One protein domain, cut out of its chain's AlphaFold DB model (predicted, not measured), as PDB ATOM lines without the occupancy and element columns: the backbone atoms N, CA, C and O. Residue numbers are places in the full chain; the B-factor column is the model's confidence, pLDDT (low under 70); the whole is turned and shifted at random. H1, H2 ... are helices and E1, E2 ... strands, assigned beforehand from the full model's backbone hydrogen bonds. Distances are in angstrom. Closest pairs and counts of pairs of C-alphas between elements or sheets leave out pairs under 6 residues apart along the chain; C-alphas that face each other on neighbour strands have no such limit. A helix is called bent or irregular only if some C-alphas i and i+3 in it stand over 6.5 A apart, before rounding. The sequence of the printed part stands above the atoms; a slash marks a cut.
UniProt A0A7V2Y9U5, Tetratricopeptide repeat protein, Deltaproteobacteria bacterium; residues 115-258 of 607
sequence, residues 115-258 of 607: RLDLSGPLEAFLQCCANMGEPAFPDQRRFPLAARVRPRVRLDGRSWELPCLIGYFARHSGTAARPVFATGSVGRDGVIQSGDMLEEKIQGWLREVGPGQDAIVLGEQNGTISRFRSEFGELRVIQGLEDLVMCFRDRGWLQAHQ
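What this domain is: This is residues 115 to 258 of the 607 residues of the protein "Tetratricopeptide repeat protein" of Deltaproteobacteria bacterium (UniProt A0A7V2Y9U5). A small parallel sheet of three strands forms the core, with H3 and H4 over one face and H2 and H5 over the other, in three layers; H1 packs on H2 and H5 away from the sheet, and a long loop stretch with the short strand E1 runs past H2. The printed part has 144 residues with six named helices and four named strands, in the order H1 E1 H2 E2 H3 E3 H4 E4 H5 H6. The sheet has the order E2 E3 E4; the class is mixed, helices and strands. The whole is compact, with a radius of gyration of the C-alphas of 14.4 A and spans of 37 by 30 by 30 A.

How they stand to each other: H1, residues 119 to 131, touches H2, residues 161 to 172, with residues 121 to 122 alone; the C-alphas of Pro 121 and Glu 161 are closest, 6.4 A, at a steep tilt of 65 degrees. E1, residues 147 to 149, pairs with no named strand, but residues 115 to 116 pair antiparallel with residues 147 to 148. H2 is on the sheet; its closest C-alphas to E2, residues 180 to 182, are those of Pro 163 and Ala 182, 5.5 A. E2 and E3, residues 213 to 218, are parallel at 24 degrees, with N 181 and O 214 2.8 A apart, within hydrogen-bond range. H3, residues 198 to 209, touches H4, residues 219 to 231, at Glu 199 and Thr 224, whose C-alphas are 7.2 A apart; the tilt of 34 degrees is shallow, only just short of steep. E3 and E4, residues 232 to 238, are parallel at 20 degrees, with N 215 and O 234 2.8 A apart, within hydrogen-bond range. E2, H3, E3 and E3, H4, E4 are strand-helix-strand units, two parallel neighbour strands joined through a helix, each with a right-handed crossover. H5, residues 241 to 250, is on the opposite face from H3 and H4 and touches H1, closest at the C-alphas of Phe 125 and Leu 241, 6.3 A. H6, residues 255 to 258, is close to but not clearly touching H2. Every O i to N i+4 pair is within hydrogen-bond range in H1, H2, H3 and H5; irregular H4, with C-alphas 227 and 230 7.6 A apart, has 3 of 9, and 4 of 10 O i to N i+3 pairs.

Where its parts are: H1 runs 17.9 A from C-alpha 119 at (111.903, 127.796, 130.854). H2 measures 16.8 A, H3 16.0 A, E3 16.9 A, H4 18.3 A, E4 15.6 A and H5 14.0 A. H6 ends at C-alpha 258, (93.481, 136.627, 128.086).

The domain as a whole: The C-alphas of Arg 141 and Arg 227 are farthest apart, 40.2 A. The printed part has no cut; the links H1 to E1, E1 to H2 and E2 to H3 are long. Mean pLDDT of the printed part is 81.3, with residues 115 to 116, 138 to 158 and 174 to 177 under 70.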
ATOM      1  N   ARG A 115     115.157 119.265 140.436       65.06
ATOM      2  CA  ARG A 115     114.876 120.621 139.952       65.06
ATOM      3  C   ARG A 115     114.577 120.577 138.452       65.06
ATOM      4  O   ARG A 115     115.510 120.526 137.656       65.06
ATOM      5  N   LEU A 116     113.300 120.617 138.074       69.50
ATOM      6  CA  LEU A 116     112.899 120.752 136.669       69.50
ATOM      7  C   LEU A 116     112.942 122.229 136.256       69.50
ATOM      8  O   LEU A 116     112.276 123.059 136.879       69.50
ATOM      9  N   ASP A 117     113.715 122.555 135.217       76.38
ATOM     10  CA  ASP A 117     113.702 123.884 134.597       76.38
ATOM     11  C   ASP A 117     112.648 123.925 133.491       76.38
ATOM     12  O   ASP A 117     112.807 123.324 132.431       76.38
ATOM     13  N   LEU A 118     111.570 124.657 133.753       80.75
ATOM     14  CA  LEU A 118     110.439 124.777 132.844       80.75
ATOM     15  C   LEU A 118     110.531 126.010 131.918       80.75
ATOM     16  O   LEU A 118     109.534 126.334 131.280       80.75
ATOM     17  N   SER A 119     111.692 126.689 131.820       79.00
ATOM     18  CA  SER A 119     111.903 127.796 130.854       79.00
ATOM     19  C   SER A 119     111.533 127.389 129.439       79.00
ATOM     20  O   SER A 119     110.565 127.903 128.905       79.00
ATOM     21  N   GLY A 120     112.299 126.464 128.854       84.50
ATOM     22  CA  GLY A 120     112.138 126.023 127.468       84.50
ATOM     23  C   GLY A 120     110.704 125.605 127.132       84.50
ATOM     24  O   GLY A 120     110.131 126.172 126.206       84.50
ATOM     25  N   PRO A 121     110.094 124.692 127.915       87.62
ATOM     26  CA  PRO A 121     108.692 124.316 127.762       87.62
ATOM     27  C   PRO A 121     107.718 125.504 127.763       87.62
ATOM     28  O   PRO A 121     106.841 125.574 126.904       87.62
ATOM     29  N   LEU A 122     107.856 126.443 128.710       87.19
ATOM     30  CA  LEU A 122     106.953 127.595 128.813       87.19
ATOM     31  C   LEU A 122     107.200 128.619 127.699       87.19
ATOM     32  O   LEU A 122     106.246 129.154 127.147       87.19
ATOM     33  N   GLU A 123     108.457 128.878 127.361       88.56
ATOM     34  CA  GLU A 123     108.870 129.804 126.310       88.56
ATOM     35  C   GLU A 123     108.350 129.348 124.943       88.56
ATOM     36  O   GLU A 123     107.714 130.130 124.237       88.56
ATOM     37  N   ALA A 124     108.516 128.063 124.618       90.31
ATOM     38  CA  ALA A 124     107.979 127.471 123.398       90.31
ATOM     39  C   ALA A 124     106.439 127.504 123.371       90.31
ATOM     40  O   ALA A 124     105.846 127.869 122.354       90.31
ATOM     41  N   PHE A 125     105.775 127.196 124.493       92.25
ATOM     42  CA  PHE A 125     104.314 127.280 124.599       92.25
ATOM     43  C   PHE A 125     103.794 128.715 124.406       92.25
ATOM     44  O   PHE A 125     102.874 128.943 123.624       92.25
ATOM     45  N   LEU A 126     104.398 129.703 125.073       90.62
ATOM     46  CA  LEU A 126     104.013 131.111 124.949       90.62
ATOM     47  C   LEU A 126     104.323 131.675 123.556       90.62
ATOM     48  O   LEU A 126     103.532 132.461 123.037       90.62
ATOM     49  N   GLN A 127     105.412 131.239 122.916       89.94
ATOM     50  CA  GLN A 127     105.686 131.565 121.517       89.94
ATOM     51  C   GLN A 127     104.626 130.969 120.580       89.94
ATOM     52  O   GLN A 127     104.196 131.646 119.647       89.94
ATOM     53  N   CYS A 128     104.163 129.745 120.843       92.38
ATOM     54  CA  CYS A 128     103.060 129.130 120.107       92.38
ATOM     55  C   CYS A 128     101.765 129.947 120.265       92.38
ATOM     56  O   CYS A 128     101.160 130.323 119.263       92.38
ATOM     57  N   CYS A 129     101.390 130.330 121.494       90.62
ATOM     58  CA  CYS A 129     100.269 131.250 121.740       90.62
ATOM     59  C   CYS A 129     100.425 132.571 120.967       90.62
ATOM     60  O   CYS A 129      99.490 133.016 120.300       90.62
ATOM     61  N   ALA A 130     101.614 133.183 121.013       86.56
ATOM     62  CA  ALA A 130     101.897 134.432 120.314       86.56
ATOM     63  C   ALA A 130     101.685 134.296 118.796       86.56
ATOM     64  O   ALA A 130     100.966 135.117 118.220       86.56
ATOM     65  N   ASN A 131     102.224 133.234 118.185       89.19
ATOM     66  CA  ASN A 131     102.078 132.918 116.759       89.19
ATOM     67  C   ASN A 131     100.612 132.670 116.360       89.19
ATOM     68  O   ASN A 131     100.183 133.109 115.297       89.19
ATOM     69  N   MET A 132      99.834 132.012 117.224       91.31
ATOM     70  CA  MET A 132      98.409 131.724 117.003       91.31
ATOM     71  C   MET A 132      97.479 132.920 117.278       91.31
ATOM     72  O   MET A 132      96.267 132.801 117.119       91.31
ATOM     73  N   GLY A 133      98.012 134.069 117.709       86.94
ATOM     74  CA  GLY A 133      97.207 135.239 118.080       86.94
ATOM     75  C   GLY A 133      96.547 135.154 119.465       86.94
ATOM     76  O   GLY A 133      95.858 136.090 119.866       86.94
ATOM     77  N   GLU A 134      96.796 134.092 120.233       85.56
ATOM     78  CA  GLU A 134      96.234 133.872 121.570       85.56
ATOM     79  C   GLU A 134      96.985 134.715 122.617       85.56
ATOM     80  O   GLU A 134      98.217 134.626 122.700       85.56
ATOM     81  N   PRO A 135      96.324 135.603 123.386       74.69
ATOM     82  CA  PRO A 135      96.994 136.352 124.443       74.69
ATOM     83  C   PRO A 135      97.213 135.447 125.658       74.69
ATOM     84  O   PRO A 135      96.263 134.971 126.275       74.69
ATOM     85  N   ALA A 136      98.483 135.213 125.988       79.12
ATOM     86  CA  ALA A 136      98.896 134.458 127.161       79.12
ATOM     87  C   ALA A 136     100.038 135.193 127.875       79.12
ATOM     88  O   ALA A 136     101.157 135.263 127.370       79.12
ATOM     89  N   PHE A 137      99.763 135.742 129.058       74.81
ATOM     90  CA  PHE A 137     100.786 136.361 129.905       74.81
ATOM     91  C   PHE A 137     101.455 135.322 130.817       74.81
ATOM     92  O   PHE A 137     100.729 134.616 131.527       74.81
ATOM     93  N   PRO A 138     102.796 135.255 130.902       67.00
ATOM     94  CA  PRO A 138     103.441 134.629 132.053       67.00
ATOM     95  C   PRO A 138     103.140 135.444 133.326       67.00
ATOM     96  O   PRO A 138     103.132 136.669 133.286       67.00
ATOM     97  N   ASP A 139     102.903 134.771 134.457       67.94
ATOM     98  CA  ASP A 139     102.895 135.390 135.798       67.94
ATOM     99  C   ASP A 139     104.058 134.794 136.600       67.94
ATOM    100  O   ASP A 139     104.004 133.627 137.017       67.94
ATOM    101  N   GLN A 140     105.119 135.588 136.796       54.91
ATOM    102  CA  GLN A 140     106.339 135.147 137.481       54.91
ATOM    103  C   GLN A 140     106.087 134.667 138.909       54.91
ATOM    104  O   GLN A 140     106.716 133.708 139.356       54.91
ATOM    105  N   ARG A 141     105.149 135.285 139.639       56.38
ATOM    106  CA  ARG A 141     104.891 134.936 141.048       56.38
ATOM    107  C   ARG A 141     104.248 133.564 141.211       56.38
ATOM    108  O   ARG A 141     104.075 133.100 142.336       56.38
ATOM    109  N   ARG A 142     103.830 132.948 140.103       56.03
ATOM    110  CA  ARG A 142     103.021 131.731 140.085       56.03
ATOM    111  C   ARG A 142     103.627 130.590 139.268       56.03
ATOM    112  O   ARG A 142     103.156 129.461 139.402       56.03
ATOM    113  N   PHE A 143     104.656 130.851 138.460       59.47
ATOM    114  CA  PHE A 143     105.435 129.809 137.789       59.47
ATOM    115  C   PHE A 143     106.821 129.678 138.429       59.47
ATOM    116  O   PHE A 143     107.708 130.483 138.137       59.47
ATOM    117  N   PRO A 144     107.058 128.676 139.293       59.09
ATOM    118  CA  PRO A 144     108.397 128.449 139.802       59.09
ATOM    119  C   PRO A 144     109.293 127.999 138.643       59.09
ATOM    120  O   PRO A 144     109.077 126.955 138.030       59.09
ATOM    121  N   LEU A 145     110.375 128.739 138.401       55.31
ATOM    122  CA  LEU A 145     111.412 128.412 137.401       55.31
ATOM    123  C   LEU A 145     112.155 127.097 137.664       55.31
ATOM    124  O   LEU A 145     113.041 126.692 136.916       55.31
ATOM    125  N   ALA A 146     111.825 126.490 138.789       53.22
ATOM    126  CA  ALA A 146     112.395 125.320 139.386       53.22
ATOM    127  C   ALA A 146     111.239 124.579 140.059       53.22
ATOM    128  O   ALA A 146     110.990 124.780 141.248       53.22
ATOM    129  N   ALA A 147     110.510 123.745 139.318       52.41
ATOM    130  CA  ALA A 147     109.536 122.873 139.960       52.41
ATOM    131  C   ALA A 147     110.309 121.839 140.792       52.41
ATOM    132  O   ALA A 147     111.051 121.021 140.238       52.41
ATOM    133  N   ARG A 148     110.162 121.892 142.122       51.28
ATOM    134  CA  ARG A 148     110.565 120.796 143.010       51.28
ATOM    135  C   ARG A 148     109.454 119.765 142.993       51.28
ATOM    136  O   ARG A 148     108.398 119.964 143.583       51.28
ATOM    137  N   VAL A 149     109.707 118.658 142.316       49.25
ATOM    138  CA  VAL A 149     108.793 117.521 142.305       49.25
ATOM    139  C   VAL A 149     109.220 116.550 143.407       49.25
ATOM    140  O   VAL A 149     110.389 116.170 143.466       49.25
ATOM    141  N   ARG A 150     108.285 116.148 144.284       48.22
ATOM    142  CA  ARG A 150     108.467 115.082 145.291       48.22
ATOM    143  C   ARG A 150     107.657 113.838 144.886       48.22
ATOM    144  O   ARG A 150     106.502 113.734 145.303       48.22
ATOM    145  N   PRO A 151     108.201 112.912 144.070       45.09
ATOM    146  CA  PRO A 151     107.478 111.728 143.604       45.09
ATOM    147  C   PRO A 151     106.887 110.907 144.764       45.09
ATOM    148  O   PRO A 151     107.632 110.253 145.487       45.09
ATOM    149  N   ARG A 152     105.553 110.894 144.933       42.38
ATOM    150  CA  ARG A 152     104.874 109.867 145.756       42.38
ATOM    151  C   ARG A 152     104.913 108.492 145.074       42.38
ATOM    152  O   ARG A 152     104.951 107.480 145.757       42.38
ATOM    153  N   VAL A 153     104.985 108.474 143.740       41.91
ATOM    154  CA  VAL A 153     105.274 107.292 142.915       41.91
ATOM    155  C   VAL A 153     106.508 107.605 142.072       41.91
ATOM    156  O   VAL A 153     106.518 108.593 141.337       41.91
ATOM    157  N   ARG A 154     107.564 106.794 142.198       42.25
ATOM    158  CA  ARG A 154     108.854 107.005 141.527       42.25
ATOM    159  C   ARG A 154     108.813 106.438 140.104       42.25
ATOM    160  O   ARG A 154     109.314 105.352 139.851       42.25
ATOM    161  N   LEU A 155     108.178 107.170 139.193       44.47
ATOM    162  CA  LEU A 155     108.163 106.840 137.766       44.47
ATOM    163  C   LEU A 155     109.473 107.328 137.135       44.47
ATOM    164  O   LEU A 155     109.687 108.535 137.032       44.47
ATOM    165  N   ASP A 156     110.356 106.418 136.727       46.09
ATOM    166  CA  ASP A 156     111.566 106.803 135.997       46.09
ATOM    167  C   ASP A 156     111.208 107.361 134.603       46.09
ATOM    168  O   ASP A 156     110.318 106.860 133.914       46.09
ATOM    169  N   GLY A 157     111.891 108.430 134.185       53.94
ATOM    170  CA  GLY A 157     111.715 109.049 132.865       53.94
ATOM    171  C   GLY A 157     111.731 110.581 132.873       53.94
ATOM    172  O   GLY A 157     111.403 111.229 133.866       53.94
ATOM    173  N   ARG A 158     112.115 111.175 131.736       63.50
ATOM    174  CA  ARG A 158     112.099 112.629 131.487       63.50
ATOM    175  C   ARG A 158     110.810 113.012 130.756       63.50
ATOM    176  O   ARG A 158     110.810 113.134 129.538       63.50
ATOM    177  N   SER A 159     109.691 113.075 131.472       70.94
ATOM    178  CA  SER A 159     108.374 113.299 130.851       70.94
ATOM    179  C   SER A 159     107.438 114.123 131.734       70.94
ATOM    180  O   SER A 159     106.262 113.781 131.893       70.94
ATOM    181  N   TRP A 160     107.997 115.134 132.393       76.12
ATOM    182  CA  TRP A 160     107.337 115.926 133.436       76.12
ATOM    183  C   TRP A 160     106.955 117.320 132.943       76.12
ATOM    184  O   TRP A 160     106.067 117.955 133.502       76.12
ATOM    185  N   GLU A 161     107.602 117.781 131.879       82.75
ATOM    186  CA  GLU A 161     107.490 119.114 131.308       82.75
ATOM    187  C   GLU A 161     106.058 119.390 130.827       82.75
ATOM    188  O   GLU A 161     105.459 120.387 131.232       82.75
ATOM    189  N   LEU A 162     105.471 118.473 130.045       84.38
ATOM    190  CA  LEU A 162     104.087 118.587 129.573       84.38
ATOM    191  C   LEU A 162     103.065 118.545 130.738       84.38
ATOM    192  O   LEU A 162     102.247 119.466 130.824       84.38
ATOM    193  N   PRO A 163     103.117 117.578 131.683       83.88
ATOM    194  CA  PRO A 163     102.302 117.611 132.902       83.88
ATOM    195  C   PRO A 163     102.434 118.897 133.728       83.88
ATOM    196  O   PRO A 163     101.428 119.419 134.206       83.88
ATOM    197  N   CYS A 164     103.645 119.437 133.892       82.69
ATOM    198  CA  CYS A 164     103.862 120.670 134.646       82.69
ATOM    199  C   CYS A 164     103.274 121.904 133.945       82.69
ATOM    200  O   CYS A 164     102.702 122.757 134.626       82.69
ATOM    201  N   LEU A 165     103.355 121.992 132.611       83.44
ATOM    202  CA  LEU A 165     102.679 123.044 131.841       83.44
ATOM    203  C   LEU A 165     101.156 122.964 132.004       83.44
ATOM    204  O   LEU A 165     100.525 123.963 132.352       83.44
ATOM    205  N   ILE A 166     100.576 121.772 131.822       86.81
ATOM    206  CA  ILE A 166      99.138 121.521 132.017       86.81
ATOM    207  C   ILE A 166      98.710 121.927 133.431       86.81
ATOM    208  O   ILE A 166      97.784 122.719 133.595       86.81
ATOM    209  N   GLY A 167      99.421 121.443 134.454       82.56
ATOM    210  CA  GLY A 167      99.133 121.749 135.854       82.56
ATOM    211  C   GLY A 167      99.206 123.244 136.178       82.56
ATOM    212  O   GLY A 167      98.390 123.733 136.959       82.56
ATOM    213  N   TYR A 168     100.127 123.990 135.557       82.88
ATOM    214  CA  TYR A 168     100.214 125.441 135.723       82.88
ATOM    215  C   TYR A 168      98.996 126.170 135.153       82.88
ATOM    216  O   TYR A 168      98.325 126.880 135.902       82.88
ATOM    217  N   PHE A 169      98.689 126.008 133.864       83.19
ATOM    218  CA  PHE A 169      97.580 126.744 133.243       83.19
ATOM    219  C   PHE A 169      96.225 126.319 133.825       83.19
ATOM    220  O   PHE A 169      95.391 127.169 134.140       83.19
ATOM    221  N   ALA A 170      96.038 125.024 134.097       83.06
ATOM    222  CA  ALA A 170      94.833 124.523 134.748       83.06
ATOM    223  C   ALA A 170      94.631 125.142 136.147       83.06
ATOM    224  O   ALA A 170      93.539 125.636 136.438       83.06
ATOM    225  N   ARG A 171      95.680 125.219 136.983       80.94
ATOM    226  CA  ARG A 171      95.630 125.865 138.312       80.94
ATOM    227  C   ARG A 171      95.291 127.359 138.240       80.94
ATOM    228  O   ARG A 171      94.619 127.869 139.134       80.94
ATOM    229  N   HIS A 172      95.752 128.065 137.208       74.69
ATOM    230  CA  HIS A 172      95.574 129.517 137.094       74.69
ATOM    231  C   HIS A 172      94.283 129.957 136.416       74.69
ATOM    232  O   HIS A 172      93.870 131.099 136.611       74.69
ATOM    233  N   SER A 173      93.587 129.035 135.750       78.81
ATOM    234  CA  SER A 173      92.234 129.238 135.221       78.81
ATOM    235  C   SER A 173      91.188 129.645 136.273       78.81
ATOM    236  O   SER A 173      90.112 130.114 135.916       78.81
ATOM    237  N   GLY A 174      91.457 129.422 137.566       69.81
ATOM    238  CA  GLY A 174      90.487 129.612 138.650       69.81
ATOM    239  C   GLY A 174      89.398 128.531 138.711       69.81
ATOM    240  O   GLY A 174      88.633 128.491 139.673       69.81
ATOM    241  N   THR A 175      89.345 127.623 137.733       64.56
ATOM    242  CA  THR A 175      88.516 126.418 137.811       64.56
ATOM    243  C   THR A 175      89.150 125.414 138.776       64.56
ATOM    244  O   THR A 175      90.375 125.316 138.880       64.56
ATOM    245  N   ALA A 176      88.326 124.641 139.487       62.19
ATOM    246  CA  ALA A 176      88.801 123.485 140.241       62.19
ATOM    247  C   ALA A 176      89.209 122.391 139.242       62.19
ATOM    248  O   ALA A 176      88.403 121.532 138.881       62.19
ATOM    249  N   ALA A 177      90.442 122.481 138.745       64.31
ATOM    250  CA  ALA A 177      90.948 121.633 137.682       64.31
ATOM    251  C   ALA A 177      90.837 120.151 138.063       64.31
ATOM    252  O   ALA A 177      91.468 119.681 139.014       64.31
ATOM    253  N   ARG A 178      90.039 119.406 137.293       76.00
ATOM    254  CA  ARG A 178      90.039 117.945 137.367       76.00
ATOM    255  C   ARG A 178      91.424 117.425 136.964       76.00
ATOM    256  O   ARG A 178      92.049 118.019 136.082       76.00
ATOM    257  N   PRO A 179      91.900 116.321 137.564       78.50
ATOM    258  CA  PRO A 179      93.083 115.628 137.088       78.50
ATOM    259  C   PRO A 179      93.047 115.364 135.585       78.50
ATOM    260  O   PRO A 179      92.062 114.853 135.056       78.50
ATOM    261  N   VAL A 180      94.149 115.702 134.918       84.00
ATOM    262  CA  VAL A 180      94.400 115.376 133.516       84.00
ATOM    263  C   VAL A 180      95.686 114.568 133.446       84.00
ATOM    264  O   VAL A 180      96.740 115.045 133.871       84.00
ATOM    265  N   PHE A 181      95.594 113.343 132.937       87.69
ATOM    266  CA  PHE A 181      96.760 112.526 132.627       87.69
ATOM    267  C   PHE A 181      97.496 113.128 131.430       87.69
ATOM    268  O   PHE A 181      96.876 113.457 130.421       87.69
ATOM    269  N   ALA A 182      98.818 113.224 131.512       87.25
ATOM    270  CA  ALA A 182      99.665 113.519 130.366       87.25
ATOM    271  C   ALA A 182     101.049 112.906 130.570       87.25
ATOM    272  O   ALA A 182     101.480 112.682 131.703       87.25
ATOM    273  N   THR A 183     101.780 112.662 129.483       87.00
ATOM    274  CA  THR A 183     103.202 112.317 129.565       87.00
ATOM    275  C   THR A 183     103.940 112.689 128.283       87.00
ATOM    276  O   THR A 183     103.529 112.330 127.181       87.00
ATOM    277  N   GLY A 184     105.041 113.413 128.447       86.25
ATOM    278  CA  GLY A 184     105.928 113.840 127.370       86.25
ATOM    279  C   GLY A 184     106.896 114.911 127.861       86.25
ATOM    280  O   GLY A 184     106.640 115.559 128.884       86.25
ATOM    281  N   SER A 185     108.006 115.076 127.153       86.75
ATOM    282  CA  SER A 185     108.902 116.223 127.311       86.75
ATOM    283  C   SER A 185     108.570 117.276 126.251       86.75
ATOM    284  O   SER A 185     108.076 116.946 125.176       86.75
ATOM    285  N   VAL A 186     108.822 118.550 126.552       87.81
ATOM    286  CA  VAL A 186     108.683 119.653 125.588       87.81
ATOM    287  C   VAL A 186     110.069 120.237 125.353       87.81
ATOM    288  O   VAL A 186     110.705 120.727 126.289       87.81
ATOM    289  N   GLY A 187     110.556 120.144 124.118       86.31
ATOM    290  CA  GLY A 187     111.820 120.736 123.699       86.31
ATOM    291  C   GLY A 187     111.762 122.265 123.646       86.31
ATOM    292  O   GLY A 187     110.691 122.873 123.636       86.31
ATOM    293  N   ARG A 188     112.935 122.913 123.606       81.69
ATOM    294  CA  ARG A 188     113.043 124.379 123.421       81.69
ATOM    295  C   ARG A 188     112.593 124.834 122.030       81.69
ATOM    296  O   ARG A 188     112.151 125.962 121.868       81.69
ATOM    297  N   ASP A 189     112.697 123.939 121.058       82.94
ATOM    298  CA  ASP A 189     112.145 124.042 119.706       82.94
ATOM    299  C   ASP A 189     110.611 123.902 119.664       82.94
ATOM    300  O   ASP A 189     110.001 124.083 118.613       82.94
ATOM    301  N   GLY A 190     109.976 123.576 120.795       87.31
ATOM    302  CA  GLY A 190     108.545 123.317 120.893       87.31
ATOM    303  C   GLY A 190     108.111 121.932 120.416       87.31
ATOM    304  O   GLY A 190     106.913 121.650 120.393       87.31
ATOM    305  N   VAL A 191     109.051 121.045 120.077       92.69
ATOM    306  CA  VAL A 191     108.730 119.654 119.743       92.69
ATOM    307  C   VAL A 191     108.363 118.916 121.029       92.69
ATOM    308  O   VAL A 191     109.130 118.901 121.993       92.69
ATOM    309  N   ILE A 192     107.185 118.292 121.053       92.00
ATOM    310  CA  ILE A 192     106.761 117.448 122.172       92.00
ATOM    311  C   ILE A 192     107.142 116.000 121.849       92.00
ATOM    312  O   ILE A 192     106.729 115.474 120.820       92.00
ATOM    313  N   GLN A 193     107.925 115.363 122.716       91.50
ATOM    314  CA  GLN A 193     108.389 113.982 122.541       91.50
ATOM    315  C   GLN A 193     107.686 113.064 123.544       91.50
ATOM    316  O   GLN A 193     107.482 113.445 124.704       91.50
ATOM    317  N   SER A 194     107.325 111.845 123.133       87.38
ATOM    318  CA  SER A 194     106.808 110.854 124.078       87.38
ATOM    319  C   SER A 194     107.862 110.441 125.103       87.38
ATOM    320  O   SER A 194     109.053 110.340 124.823       87.38
ATOM    321  N   GLY A 195     107.401 110.205 126.332       79.50
ATOM    322  CA  GLY A 195     108.201 109.538 127.350       79.50
ATOM    323  C   GLY A 195     107.983 108.027 127.317       79.50
ATOM    324  O   GLY A 195     106.866 107.572 127.065       79.50
ATOM    325  N   ASP A 196     109.022 107.273 127.675       79.56
ATOM    326  CA  ASP A 196     108.978 105.814 127.837       79.56
ATOM    327  C   ASP A 196     107.922 105.353 128.859       79.56
ATOM    328  O   ASP A 196     107.424 106.145 129.662       79.56
ATOM    329  N   MET A 197     107.624 104.049 128.880       83.69
ATOM    330  CA  MET A 197     106.766 103.404 129.890       83.69
ATOM    331  C   MET A 197     105.354 104.015 130.010       83.69
ATOM    332  O   MET A 197     104.830 104.254 131.099       83.69
ATOM    333  N   LEU A 198     104.739 104.335 128.866       84.75
ATOM    334  CA  LEU A 198     103.396 104.920 128.801       84.75
ATOM    335  C   LEU A 198     102.331 104.035 129.469       84.75
ATOM    336  O   LEU A 198     101.455 104.557 130.155       84.75
ATOM    337  N   GLU A 199     102.382 102.717 129.262       85.81
ATOM    338  CA  GLU A 199     101.381 101.785 129.796       85.81
ATOM    339  C   GLU A 199     101.469 101.711 131.329       85.81
ATOM    340  O   GLU A 199     100.458 101.834 132.019       85.81
ATOM    341  N   GLU A 200     102.681 101.635 131.871       82.12
ATOM    342  CA  GLU A 200     102.979 101.646 133.301       82.12
ATOM    343  C   GLU A 200     102.557 102.975 133.952       82.12
ATOM    344  O   GLU A 200     101.961 102.985 135.031       82.12
ATOM    345  N   LYS A 201     102.788 104.107 133.271       83.25
ATOM    346  CA  LYS A 201     102.330 105.439 133.706       83.25
ATOM    347  C   LYS A 201     100.805 105.551 133.737       83.25
ATOM    348  O   LYS A 201     100.272 106.108 134.695       83.25
ATOM    349  N   ILE A 202     100.106 105.013 132.734       84.88
ATOM    350  CA  ILE A 202      98.634 104.966 132.709       84.88
ATOM    351  C   ILE A 202      98.112 104.088 133.851       84.88
ATOM    352  O   ILE A 202      97.236 104.516 134.595       84.88
ATOM    353  N   GLN A 203      98.666 102.886 134.040       83.00
ATOM    354  CA  GLN A 203      98.252 101.986 135.123       83.00
ATOM    355  C   GLN A 203      98.512 102.598 136.509       83.00
ATOM    356  O   GLN A 203      97.656 102.509 137.392       83.00
ATOM    357  N   GLY A 204      99.654 103.271 136.692       79.06
ATOM    358  CA  GLY A 204      99.962 104.041 137.895       79.06
ATOM    359  C   GLY A 204      98.962 105.173 138.135       79.06
ATOM    360  O   GLY A 204      98.445 105.301 139.238       79.06
ATOM    361  N   TRP A 205      98.621 105.949 137.105       81.06
ATOM    362  CA  TRP A 205      97.599 106.995 137.206       81.06
ATOM    363  C   TRP A 205      96.221 106.436 137.581       81.06
ATOM    364  O   TRP A 205      95.599 106.909 138.527       81.06
ATOM    365  N   LEU A 206      95.745 105.401 136.885       83.56
ATOM    366  CA  LEU A 206      94.425 104.817 137.140       83.56
ATOM    367  C   LEU A 206      94.310 104.222 138.549       83.56
ATOM    368  O   LEU A 206      93.248 104.320 139.159       83.56
ATOM    369  N   ARG A 207      95.397 103.661 139.093       81.38
ATOM    370  CA  ARG A 207      95.449 103.182 140.482       81.38
ATOM    371  C   ARG A 207      95.283 104.310 141.502       81.38
ATOM    372  O   ARG A 207      94.582 104.132 142.490       81.38
ATOM    373  N   GLU A 208      95.968 105.430 141.294       75.62
ATOM    374  CA  GLU A 208      96.121 106.477 142.313       75.62
ATOM    375  C   GLU A 208      95.067 107.599 142.202       75.62
ATOM    376  O   GLU A 208      94.787 108.283 143.184       75.62
ATOM    377  N   VAL A 209      94.465 107.787 141.018       79.69
ATOM    378  CA  VAL A 209      93.448 108.824 140.734       79.69
ATOM    379  C   VAL A 209      92.060 108.241 140.457       79.69
ATOM    380  O   VAL A 209      91.050 108.934 140.602       79.69
ATOM    381  N   GLY A 210      92.003 106.976 140.042       86.44
ATOM    382  CA  GLY A 210      90.801 106.344 139.516       86.44
ATOM    383  C   GLY A 210      90.509 106.687 138.043       86.44
ATOM    384  O   GLY A 210      91.114 107.600 137.467       86.44
ATOM    385  N   PRO A 211      89.573 105.947 137.421       90.75
ATOM    386  CA  PRO A 211      89.139 106.170 136.045       90.75
ATOM    387  C   PRO A 211      88.227 107.403 135.901       90.75
ATOM    388  O   PRO A 211      87.837 108.055 136.872       90.75
ATOM    389  N   GLY A 212      87.869 107.731 134.658       90.44
ATOM    390  CA  GLY A 212      86.943 108.814 134.308       90.44
ATOM    391  C   GLY A 212      87.546 110.221 134.379       90.44
ATOM    392  O   GLY A 212      86.812 111.203 134.253       90.44
ATOM    393  N   GLN A 213      88.861 110.331 134.584       88.38
ATOM    394  CA  GLN A 213      89.624 111.578 134.462       88.38
ATOM    395  C   GLN A 213      90.045 111.822 133.015       88.38
ATOM    396  O   GLN A 213      90.085 110.890 132.216       88.38
ATOM    397  N   ASP A 214      90.373 113.061 132.671       91.06
ATOM    398  CA  ASP A 214      90.747 113.392 131.297       91.06
ATOM    399  C   ASP A 214      92.197 112.986 130.998       91.06
ATOM    400  O   ASP A 214      93.013 112.812 131.907       91.06
ATOM    401  N   ALA A 215      92.537 112.869 129.717       91.38
ATOM    402  CA  ALA A 215      93.882 112.561 129.254       91.38
ATOM    403  C   ALA A 215      94.264 113.396 128.026       91.38
ATOM    404  O   ALA A 215      93.468 113.562 127.103       91.38
ATOM    405  N   ILE A 216      95.506 113.880 128.003       92.56
ATOM    406  CA  ILE A 216      96.157 114.529 126.863       92.56
ATOM    407  C   ILE A 216      97.381 113.686 126.498       92.56
ATOM    408  O   ILE A 216      98.290 113.520 127.310       92.56
ATOM    409  N   VAL A 217      97.406 113.152 125.279       93.12
ATOM    410  CA  VAL A 217      98.474 112.259 124.794       93.12
ATOM    411  C   VAL A 217      98.910 112.608 123.381       93.12
ATOM    412  O   VAL A 217      98.168 113.231 122.629       93.12
ATOM    413  N   LEU A 218     100.108 112.176 123.006       93.88
ATOM    414  CA  LEU A 218     100.670 112.435 121.684       93.88
ATOM    415  C   LEU A 218     100.067 111.517 120.609       93.88
ATOM    416  O   LEU A 218      99.640 110.398 120.896       93.88
ATOM    417  N   GLY A 219     100.084 111.961 119.351       94.31
ATOM    418  CA  GLY A 219      99.601 111.190 118.199       94.31
ATOM    419  C   GLY A 219     100.176 109.774 118.117       94.31
ATOM    420  O   GLY A 219      99.432 108.808 117.954       94.31
ATOM    421  N   GLU A 220     101.485 109.642 118.326       93.50
ATOM    422  CA  GLU A 220     102.207 108.362 118.358       93.50
ATOM    423  C   GLU A 220     101.784 107.435 119.516       93.50
ATOM    424  O   GLU A 220     101.837 106.211 119.396       93.50
ATOM    425  N   GLN A 221     101.274 107.996 120.616       92.31
ATOM    426  CA  GLN A 221     100.811 107.250 121.792       92.31
ATOM    427  C   GLN A 221      99.390 106.678 121.618       92.31
ATOM    428  O   GLN A 221      98.986 105.790 122.375       92.31
ATOM    429  N   ASN A 222      98.636 107.144 120.610       92.69
ATOM    430  CA  ASN A 222      97.231 106.788 120.374       92.69
ATOM    431  C   ASN A 222      97.005 105.267 120.213       92.69
ATOM    432  O   ASN A 222      96.015 104.718 120.698       92.69
ATOM    433  N   GLY A 223      97.951 104.559 119.584       93.06
ATOM    434  CA  GLY A 223      97.887 103.101 119.429       93.06
ATOM    435  C   GLY A 223      97.892 102.365 120.773       93.06
ATOM    436  O   GLY A 223      97.051 101.497 121.008       93.06
ATOM    437  N   THR A 224      98.784 102.755 121.684       89.81
ATOM    438  CA  THR A 224      98.937 102.139 123.012       89.81
ATOM    439  C   THR A 224      97.775 102.489 123.942       89.81
ATOM    440  O   THR A 224      97.202 101.599 124.572       89.81
ATOM    441  N   ILE A 225      97.366 103.763 123.994       90.88
ATOM    442  CA  ILE A 225      96.273 104.209 124.877       90.88
ATOM    443  C   ILE A 225      94.888 103.711 124.440       90.88
ATOM    444  O   ILE A 225      93.970 103.691 125.255       90.88
ATOM    445  N   SER A 226      94.723 103.252 123.194       91.56
ATOM    446  CA  SER A 226      93.448 102.712 122.690       91.56
ATOM    447  C   SER A 226      92.831 101.638 123.604       91.56
ATOM    448  O   SER A 226      91.612 101.592 123.754       91.56
ATOM    449  N   ARG A 227      93.672 100.838 124.279       93.88
ATOM    450  CA  ARG A 227      93.280  99.797 125.249       93.88
ATOM    451  C   ARG A 227      92.738 100.340 126.572       93.88
ATOM    452  O   ARG A 227      91.996  99.639 127.245       93.88
ATOM    453  N   PHE A 228      93.108 101.567 126.931       92.50
ATOM    454  CA  PHE A 228      92.715 102.254 128.165       92.50
ATOM    455  C   PHE A 228      91.653 103.331 127.918       92.50
ATOM    456  O   PHE A 228      91.301 104.073 128.827       92.50
ATOM    457  N   ARG A 229      91.127 103.448 126.691       94.44
ATOM    458  CA  ARG A 229      90.204 104.527 126.310       94.44
ATOM    459  C   ARG A 229      88.902 104.538 127.124       94.44
ATOM    460  O   ARG A 229      88.345 105.611 127.315       94.44
ATOM    461  N   SER A 230      88.440 103.381 127.605       95.25
ATOM    462  CA  SER A 230      87.293 103.252 128.521       95.25
ATOM    463  C   SER A 230      87.549 103.817 129.919       95.25
ATOM    464  O   SER A 230      86.599 104.144 130.623       95.25
ATOM    465  N   GLU A 231      88.817 103.934 130.317       94.62
ATOM    466  CA  GLU A 231      89.227 104.347 131.660       94.62
ATOM    467  C   GLU A 231      89.370 105.871 131.794       94.62
ATOM    468  O   GLU A 231      89.560 106.381 132.897       94.62
ATOM    469  N   PHE A 232      89.265 106.619 130.691       93.00
ATOM    470  CA  PHE A 232      89.371 108.079 130.657       93.00
ATOM    471  C   PHE A 232      88.024 108.746 130.338       93.00
ATOM    472  O   PHE A 232      87.167 108.167 129.676       93.00
ATOM    473  N   GLY A 233      87.846 109.978 130.822       93.31
ATOM    474  CA  GLY A 233      86.705 110.849 130.535       93.31
ATOM    475  C   GLY A 233      86.816 111.452 129.136       93.31
ATOM    476  O   GLY A 233      86.369 110.856 128.159       93.31
ATOM    477  N   GLU A 234      87.437 112.628 129.014       93.12
ATOM    478  CA  GLU A 234      87.843 113.157 127.707       93.12
ATOM    479  C   GLU A 234      89.285 112.735 127.378       93.12
ATOM    480  O   GLU A 234      90.225 113.115 128.074       93.12
ATOM    481  N   LEU A 235      89.477 111.982 126.290       94.31
ATOM    482  CA  LEU A 235      90.798 111.682 125.725       94.31
ATOM    483  C   LEU A 235      91.071 112.603 124.527       94.31
ATOM    484  O   LEU A 235      90.462 112.436 123.469       94.31
ATOM    485  N   ARG A 236      92.013 113.538 124.681       95.19
ATOM    486  CA  ARG A 236      92.520 114.401 123.605       95.19
ATOM    487  C   ARG A 236      93.868 113.893 123.103       95.19
ATOM    488  O   ARG A 236      94.776 113.618 123.886       95.19
ATOM    489  N   VAL A 237      93.989 113.792 121.784       95.44
ATOM    490  CA  VAL A 237      95.228 113.421 121.094       95.44
ATOM    491  C   VAL A 237      95.793 114.676 120.435       95.44
ATOM    492  O   VAL A 237      95.075 115.331 119.685       95.44
ATOM    493  N   ILE A 238      97.051 115.002 120.723       96.19
ATOM    494  CA  ILE A 238      97.756 116.190 120.228       96.19
ATOM    495  C   ILE A 238      98.968 115.781 119.375       96.19
ATOM    496  O   ILE A 238      99.620 114.777 119.658       96.19
ATOM    497  N   GLN A 239      99.286 116.541 118.330       94.75
ATOM    498  CA  GLN A 239     100.470 116.338 117.482       94.75
ATOM    499  C   GLN A 239     101.621 117.290 117.842       94.75
ATOM    500  O   GLN A 239     102.772 117.019 117.515       94.75
ATOM    501  N   GLY A 240     101.328 118.398 118.529       94.75
ATOM    502  CA  GLY A 240     102.316 119.402 118.920       94.75
ATOM    503  C   GLY A 240     101.729 120.492 119.817       94.75
ATOM    504  O   GLY A 240     100.632 120.345 120.360       94.75
ATOM    505  N   LEU A 241     102.465 121.597 119.979       94.69
ATOM    506  CA  LEU A 241     102.046 122.700 120.852       94.69
ATOM    507  C   LEU A 241     100.783 123.421 120.368       94.69
ATOM    508  O   LEU A 241     100.010 123.857 121.211       94.69
ATOM    509  N   GLU A 242     100.526 123.508 119.061       96.00
ATOM    510  CA  GLU A 242      99.322 124.179 118.537       96.00
ATOM    511  C   GLU A 242      98.037 123.496 119.034       96.00
ATOM    512  O   GLU A 242      97.147 124.151 119.578       96.00
ATOM    513  N   ASP A 243      97.983 122.162 118.969       96.19
ATOM    514  CA  ASP A 243      96.879 121.368 119.520       96.19
ATOM    515  C   ASP A 243      96.757 121.514 121.047       96.19
ATOM    516  O   ASP A 243      95.650 121.513 121.591       96.19
ATOM    517  N   LEU A 244      97.883 121.671 121.756       94.38
ATOM    518  CA  LEU A 244      97.897 121.917 123.200       94.38
ATOM    519  C   LEU A 244      97.344 123.313 123.543       94.38
ATOM    520  O   LEU A 244      96.549 123.440 124.473       94.38
ATOM    521  N   VAL A 245      97.704 124.345 122.774       94.56
ATOM    522  CA  VAL A 245      97.158 125.708 122.900       94.56
ATOM    523  C   VAL A 245      95.653 125.703 122.622       94.56
ATOM    524  O   VAL A 245      94.889 126.247 123.424       94.56
ATOM    525  N   MET A 246      95.198 125.022 121.561       94.81
ATOM    526  CA  MET A 246      93.764 124.837 121.295       94.81
ATOM    527  C   MET A 246      93.067 124.112 122.451       94.81
ATOM    528  O   MET A 246      92.035 124.576 122.928       94.81
ATOM    529  N   CYS A 247      93.659 123.040 122.981       93.50
ATOM    530  CA  CYS A 247      93.133 122.337 124.150       93.50
ATOM    531  C   CYS A 247      93.009 123.247 125.386       93.50
ATOM    532  O   CYS A 247      92.037 123.133 126.135       93.50
ATOM    533  N   PHE A 248      93.968 124.145 125.627       92.19
ATOM    534  CA  PHE A 248      93.925 125.058 126.775       92.19
ATOM    535  C   PHE A 248      92.887 126.165 126.571       92.19
ATOM    536  O   PHE A 248      92.230 126.567 127.532       92.19
ATOM    537  N   ARG A 249      92.699 126.630 125.332       91.31
ATOM    538  CA  ARG A 249      91.635 127.567 124.961       91.31
ATOM    539  C   ARG A 249      90.250 126.954 125.149       91.31
ATOM    540  O   ARG A 249      89.431 127.541 125.848       91.31
ATOM    541  N   ASP A 250      90.014 125.764 124.597       92.44
ATOM    542  CA  ASP A 250      88.737 125.042 124.695       92.44
ATOM    543  C   ASP A 250      88.330 124.783 126.155       92.44
ATOM    544  O   ASP A 250      87.152 124.825 126.503       92.44
ATOM    545  N   ARG A 251      89.319 124.537 127.027       89.12
ATOM    546  CA  ARG A 251      89.134 124.322 128.471       89.12
ATOM    547  C   ARG A 251      89.059 125.615 129.294       89.12
ATOM    548  O   ARG A 251      88.972 125.545 130.517       89.12
ATOM    549  N   GLY A 252      89.133 126.787 128.660       88.94
ATOM    550  CA  GLY A 252      89.158 128.088 129.338       88.94
ATOM    551  C   GLY A 252      90.420 128.343 130.174       88.94
ATOM    552  O   GLY A 252      90.494 129.333 130.896       88.94
ATOM    553  N   TRP A 253      91.446 127.493 130.084       87.94
ATOM    554  CA  TRP A 253      92.671 127.627 130.878       87.94
ATOM    555  C   TRP A 253      93.511 128.844 130.486       87.94
ATOM    556  O   TRP A 253      94.226 129.392 131.323       87.94
ATOM    557  N   LEU A 254      93.371 129.326 129.247       87.75
ATOM    558  CA  LEU A 254      93.960 130.598 128.826       87.75
ATOM    559  C   LEU A 254      93.169 131.824 129.315       87.75
ATOM    560  O   LEU A 254      93.733 132.910 129.339       87.75
ATOM    561  N   GLN A 255      91.913 131.698 129.760       84.62
ATOM    562  CA  GLN A 255      91.032 132.850 130.021       84.62
ATOM    563  C   GLN A 255      91.607 133.827 131.067       84.62
ATOM    564  O   GLN A 255      91.637 135.038 130.844       84.62
ATOM    565  N   ALA A 256      92.179 133.309 132.161       77.62
ATOM    566  CA  ALA A 256      92.875 134.107 133.182       77.62
ATOM    567  C   ALA A 256      94.095 134.893 132.637       77.62
ATOM    568  O   ALA A 256      94.520 135.906 133.206       77.62
ATOM    569  N   HIS A 257      94.641 134.433 131.511       77.75
ATOM    570  CA  HIS A 257      95.770 135.008 130.788       77.75
ATOM    571  C   HIS A 257      95.345 135.822 129.547       77.75
ATOM    572  O   HIS A 257      96.199 136.479 128.967       77.75
ATOM    573  N   GLN A 258      94.055 135.831 129.182       79.12
ATOM    574  CA  GLN A 258      93.481 136.627 128.086       79.12
ATOM    575  C   GLN A 258      92.830 137.937 128.572       79.12
ATOM    576  O   GLN A 258      92.618 138.853 127.777       79.12
TER     577      GLN A 258